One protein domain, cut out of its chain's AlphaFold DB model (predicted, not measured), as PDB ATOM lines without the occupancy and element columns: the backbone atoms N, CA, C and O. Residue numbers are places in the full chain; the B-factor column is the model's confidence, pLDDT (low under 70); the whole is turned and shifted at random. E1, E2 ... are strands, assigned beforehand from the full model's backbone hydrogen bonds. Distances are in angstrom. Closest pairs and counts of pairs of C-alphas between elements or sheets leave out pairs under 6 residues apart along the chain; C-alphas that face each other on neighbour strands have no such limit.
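Overview. This is residues 43 to 87 of the 172 residues of an uncharacterized protein of Parcubacteria group bacterium GW2011_GWA2_39_18 (UniProt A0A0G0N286). With little regular structure, this is a small three-stranded sheet at one end of a long loop, residues 56 to 82, which reaches away from the sheet and folds back to it. The 45 printed residues hold strands E1, E2 and E3 in that chain order, no named helix, and sheet order E2, E1, E3, antiparallel throughout. The class is all strand, with 10 residues in named elements. The whole is compact, radius of gyration of the C-alphas 10.3 A, yet elongated, spanning 30 by 18 by 14 A.

Along the chain. E1, residues 44 to 47, begins at C-alpha (82.830, 18.352, 98.885) and measures 10.5 A. E2 is residues 53 to 55, 6.8 A. E3, residues 83 to 85, 6.9 A, ends at C-alpha (86.635, 22.857, 98.765).

Arrangement. E1 is the inner strand. E1 and E2 form a hairpin, antiparallel at 152 degrees, with N 45 and O 54 at 2.8 A, within hydrogen-bond range. E3 is antiparallel to E1 at 139 degrees, with N 46 and O 84 within range at 2.8 A. Edge strands E2 and E3 are apart.

Size, cuts and confidence. The farthest C-alphas, of Lys 71 and Cys 87, are 30.8 A apart. The printed part has no cut; the E2 to E3 link is long, 27 residues. Residues 64 to 74 have pLDDT under 70.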
ATOM      1  N   THR A  43      86.132  15.914 100.042       87.81
ATOM      2  CA  THR A  43      85.128  15.281  99.185       87.81
ATOM      3  C   THR A  43      84.112  16.264  98.629       87.81
ATOM      4  O   THR A  43      83.599  16.006  97.543       87.81
ATOM      5  N   ILE A  44      83.855  17.390  99.303       88.81
ATOM      6  CA  ILE A  44      82.830  18.352  98.885       88.81
ATOM      7  C   ILE A  44      83.479  19.594  98.275       88.81
ATOM      8  O   ILE A  44      84.184  20.359  98.941       88.81
ATOM      9  N   PHE A  45      83.187  19.821  97.000       90.44
ATOM     10  CA  PHE A  45      83.738  20.898  96.194       90.44
ATOM     11  C   PHE A  45      82.636  21.777  95.598       90.44
ATOM     12  O   PHE A  45      81.509  21.340  95.380       90.44
ATOM     13  N   THR A  46      82.979  23.026  95.301       90.31
ATOM     14  CA  THR A  46      82.178  23.925  94.471       90.31
ATOM     15  C   THR A  46      83.048  24.515  93.371       90.31
ATOM     16  O   THR A  46      84.241  24.763  93.561       90.31
ATOM     17  N   CYS A  47      82.472  24.721  92.191       89.81
ATOM     18  CA  CYS A  47      83.161  25.393  91.101       89.81
ATOM     19  C   CYS A  47      83.117  26.913  91.296       89.81
ATOM     20  O   CYS A  47      82.041  27.496  91.364       89.81
ATOM     21  N   LYS A  48      84.268  27.588  91.274       90.38
ATOM     22  CA  LYS A  48      84.331  29.061  91.353       90.38
ATOM     23  C   LYS A  48      83.591  29.788  90.230       90.38
ATOM     24  O   LYS A  48      83.198  30.932  90.415       90.38
ATOM     25  N   LYS A  49      83.467  29.151  89.063       87.44
ATOM     26  CA  LYS A  49      82.927  29.766  87.843       87.44
ATOM     27  C   LYS A  49      81.416  29.584  87.718       87.44
ATOM     28  O   LYS A  49      80.716  30.543  87.430       87.44
ATOM     29  N   CYS A  50      80.930  28.357  87.911       86.25
ATOM     30  CA  CYS A  50      79.515  28.013  87.731       86.25
ATOM     31  C   CYS A  50      78.773  27.707  89.036       86.25
ATOM     32  O   CYS A  50      77.587  27.400  88.995       86.25
ATOM     33  N   HIS A  51      79.468  27.712  90.178       85.12
ATOM     34  CA  HIS A  51      78.925  27.392  91.507       85.12
ATOM     35  C   HIS A  51      78.282  26.003  91.636       85.12
ATOM     36  O   HIS A  51      77.624  25.709  92.631       85.12
ATOM     37  N   CYS A  52      78.516  25.118  90.662       85.88
ATOM     38  CA  CYS A  52      78.093  23.726  90.726       85.88
ATOM     39  C   CYS A  52      78.768  23.027  91.913       85.88
ATOM     40  O   CYS A  52      79.989  23.119  92.077       85.88
ATOM     41  N   TYR A  53      77.956  22.343  92.720       86.94
ATOM     42  CA  TYR A  53      78.391  21.542  93.855       86.94
ATOM     43  C   TYR A  53      78.712  20.122  93.414       86.94
ATOM     44  O   TYR A  53      77.951  19.504  92.671       86.94
ATOM     45  N   TRP A  54      79.816  19.597  93.924       87.44
ATOM     46  CA  TRP A  54      80.245  18.238  93.668       87.44
ATOM     47  C   TRP A  54      80.617  17.543  94.969       87.44
ATOM     48  O   TRP A  54      81.522  17.982  95.676       87.44
ATOM     49  N   ASP A  55      79.931  16.444  95.258       89.56
ATOM     50  CA  ASP A  55      80.310  15.516  96.312       89.56
ATOM     51  C   ASP A  55      80.964  14.291  95.669       89.56
ATOM     52  O   ASP A  55      80.301  13.475  95.032       89.56
ATOM     53  N   LYS A  56      82.279  14.157  95.841       88.19
ATOM     54  CA  LYS A  56      83.070  13.061  95.276       88.19
ATOM     55  C   LYS A  56      82.671  11.688  95.827       88.19
ATOM     56  O   LYS A  56      82.937  10.684  95.172       88.19
ATOM     57  N   THR A  57      82.073  11.620  97.020       87.31
ATOM     58  CA  THR A  57      81.606  10.341  97.584       87.31
ATOM     59  C   THR A  57      80.339   9.860  96.896       87.31
ATOM     60  O   THR A  57      80.220   8.674  96.596       87.31
ATOM     61  N   ARG A  58      79.425  10.787  96.602       86.44
ATOM     62  CA  ARG A  58      78.166  10.499  95.917       86.44
ATOM     63  C   ARG A  58      78.357  10.322  94.415       86.44
ATOM     64  O   ARG A  58      77.802   9.400  93.830       86.44
ATOM     65  N   ASP A  59      79.178  11.180  93.817       87.56
ATOM     66  CA  ASP A  59      79.342  11.312  92.373       87.56
ATOM     67  C   ASP A  59      80.828  11.126  91.985       87.56
ATOM     68  O   ASP A  59      81.492  12.070  91.557       87.56
ATOM     69  N   PRO A  60      81.417   9.922  92.120       87.06
ATOM     70  CA  PRO A  60      82.867   9.719  91.966       87.06
ATOM     71  C   PRO A  60      83.410  10.064  90.570       87.06
ATOM     72  O   PRO A  60      84.606  10.303  90.415       87.06
ATOM     73  N   ASN A  61      82.532  10.129  89.566       84.81
ATOM     74  CA  ASN A  61      82.871  10.387  88.166       84.81
ATOM     75  C   ASN A  61      82.932  11.881  87.790       84.81
ATOM     76  O   ASN A  61      83.119  12.196  86.613       84.81
ATOM     77  N   GLY A  62      82.779  12.791  88.754       79.31
ATOM     78  CA  GLY A  62      82.820  14.237  88.519       79.31
ATOM     79  C   GLY A  62      81.483  14.931  88.783       79.31
ATOM     80  O   GLY A  62      80.466  14.255  88.949       79.31
ATOM     81  N   PRO A  63      81.466  16.279  88.812       77.19
ATOM     82  CA  PRO A  63      80.216  17.024  88.830       77.19
ATOM     83  C   PRO A  63      79.374  16.603  87.627       77.19
ATOM     84  O   PRO A  63      79.859  16.595  86.491       77.19
ATOM     85  N   SER A  64      78.113  16.253  87.869       68.06
ATOM     86  CA  SER A  64      77.157  16.028  86.793       68.06
ATOM     87  C   SER A  64      77.119  17.278  85.919       68.06
ATOM     88  O   SER A  64      76.873  18.380  86.413       68.06
ATOM     89  N   ALA A  65      77.379  17.122  84.620       59.12
ATOM     90  CA  ALA A  65      77.074  18.177  83.670       59.12
ATOM     91  C   ALA A  65      75.567  18.420  83.787       59.12
ATOM     92  O   ALA A  65      74.778  17.515  83.517       59.12
ATOM     93  N   ASN A  66      75.164  19.593  84.274       52.66
ATOM     94  CA  ASN A  66      73.755  19.945  84.292       52.66
ATOM     95  C   ASN A  66      73.276  19.938  82.834       52.66
ATOM     96  O   ASN A  66      73.668  20.787  82.035       52.66
ATOM     97  N   LEU A  67      72.460  18.941  82.493       47.69
ATOM     98  CA  LEU A  67      71.661  18.877  81.276       47.69
ATOM     99  C   LEU A  67      70.559  19.939  81.384       47.69
ATOM    100  O   LEU A  67      69.402  19.614  81.630       47.69
ATOM    101  N   SER A  68      70.909  21.220  81.298       46.06
ATOM    102  CA  SER A  68      69.915  22.264  81.059       46.06
ATOM    103  C   SER A  68      70.070  22.744  79.624       46.06
ATOM    104  O   SER A  68      71.077  23.373  79.305       46.06
ATOM    105  N   ASP A  69      69.052  22.508  78.792       48.66
ATOM    106  CA  ASP A  69      68.894  23.051  77.426       48.66
ATOM    107  C   ASP A  69      68.755  24.590  77.390       48.66
ATOM    108  O   ASP A  69      68.436  25.195  76.363       48.66
ATOM    109  N   ASP A  70      69.004  25.247  78.519       50.41
ATOM    110  CA  ASP A  70      68.872  26.676  78.680       50.41
ATOM    111  C   ASP A  70      70.158  27.373  78.218       50.41
ATOM    112  O   ASP A  70      71.208  27.335  78.869       50.41
ATOM    113  N   LYS A  71      70.065  28.048  77.068       52.00
ATOM    114  CA  LYS A  71      71.161  28.787  76.410       52.00
ATOM    115  C   LYS A  71      71.717  29.964  77.234       52.00
ATOM    116  O   LYS A  71      72.649  30.620  76.781       52.00
ATOM    117  N   ASN A  72      71.170  30.215  78.425       49.66
ATOM    118  CA  ASN A  72      71.605  31.243  79.375       49.66
ATOM    119  C   ASN A  72      72.299  30.681  80.626       49.66
ATOM    120  O   ASN A  72      72.547  31.420  81.581       49.66
ATOM    121  N   SER A  73      72.606  29.385  80.667       54.91
ATOM    122  CA  SER A  73      73.212  28.800  81.857       54.91
ATOM    123  C   SER A  73      74.695  29.198  81.978       54.91
ATOM    124  O   SER A  73      75.510  28.967  81.085       54.91
ATOM    125  N   HIS A  74      75.072  29.792  83.112       63.50
ATOM    126  CA  HIS A  74      76.464  30.046  83.510       63.50
ATOM    127  C   HIS A  74      77.217  28.737  83.845       63.50
ATOM    128  O   HIS A  74      77.971  28.666  84.816       63.50
ATOM    129  N   LEU A  75      76.981  27.659  83.095       74.00
ATOM    130  CA  LEU A  75      77.532  26.339  83.364       74.00
ATOM    131  C   LEU A  75      78.901  26.171  82.704       74.00
ATOM    132  O   LEU A  75      79.140  26.579  81.571       74.00
ATOM    133  N   CYS A  76      79.823  25.562  83.446       76.62
ATOM    134  CA  CYS A  76      81.091  25.114  82.889       76.62
ATOM    135  C   CYS A  76      80.875  23.858  82.047       76.62
ATOM    136  O   CYS A  76      80.047  23.012  82.379       76.62
ATOM    137  N   GLU A  77      81.684  23.701  81.004       78.56
ATOM    138  CA  GLU A  77      81.883  22.391  80.387       78.56
ATOM    139  C   GLU A  77      82.503  21.421  81.406       78.56
ATOM    140  O   GLU A  77      83.240  21.843  82.303       78.56
ATOM    141  N   LYS A  78      82.240  20.121  81.223       71.31
ATOM    142  CA  LYS A  78      82.554  19.032  82.168       71.31
ATOM    143  C   LYS A  78      83.988  19.054  82.719       71.31
ATOM    144  O   LYS A  78      84.186  18.811  83.904       71.31
ATOM    145  N   ASP A  79      84.962  19.442  81.898       77.69
ATOM    146  CA  ASP A  79      86.386  19.443  82.267       77.69
ATOM    147  C   ASP A  79      86.951  20.852  82.536       77.69
ATOM    148  O   ASP A  79      88.144  21.025  82.776       77.69
ATOM    149  N   LYS A  80      86.105  21.892  82.508       84.88
ATOM    150  CA  LYS A  80      86.506  23.303  82.697       84.88
ATOM    151  C   LYS A  80      86.209  23.852  84.095       84.88
ATOM    152  O   LYS A  80      86.421  25.050  84.347       84.88
ATOM    153  N   HIS A  81      85.724  23.000  84.996       84.56
ATOM    154  CA  HIS A  81      85.429  23.366  86.376       84.56
ATOM    155  C   HIS A  81      86.710  23.732  87.141       84.56
ATOM    156  O   HIS A  81      87.683  22.983  87.154       84.56
ATOM    157  N   GLU A  82      86.693  24.875  87.829       91.19
ATOM    158  CA  GLU A  82      87.727  25.246  88.800       91.19
ATOM    159  C   GLU A  82      87.195  24.963  90.204       91.19
ATOM    160  O   GLU A  82      86.518  25.794  90.815       91.19
ATOM    161  N   LEU A  83      87.443  23.743  90.672       90.00
ATOM    162  CA  LEU A  83      86.902  23.230  91.922       90.00
ATOM    163  C   LEU A  83      87.718  23.712  93.121       90.00
ATOM    164  O   LEU A  83      88.941  23.579  93.163       90.00
ATOM    165  N   ILE A  84      87.015  24.217  94.125       91.69
ATOM    166  CA  ILE A  84      87.551  24.509  95.451       91.69
ATOM    167  C   ILE A  84      86.738  23.768  96.503       91.69
ATOM    168  O   ILE A  84      85.562  23.493  96.289       91.69
ATOM    169  N   LEU A  85      87.357  23.441  97.635       91.38
ATOM    170  CA  LEU A  85      86.635  22.857  98.765       91.38
ATOM    171  C   LEU A  85      85.558  23.830  99.252       91.38
ATOM    172  O   LEU A  85      85.836  25.016  99.428       91.38
ATOM    173  N   VAL A  86      84.347  23.317  99.487       87.50
ATOM    174  CA  VAL A  86      83.249  24.114 100.063       87.50
ATOM    175  C   VAL A  86      83.597  24.538 101.487       87.50
ATOM    176  O   VAL A  86      83.415  25.692 101.866       87.50
ATOM    177  N   CYS A  87      84.158  23.613 102.260       86.00
ATOM    178  CA  CYS A  87      84.693  23.848 103.591       86.00
ATOM    179  C   CYS A  87      85.930  22.969 103.801       86.00
ATOM    180  O   CYS A  87      86.122  21.969 103.114       86.00
TER     181      CYS A  87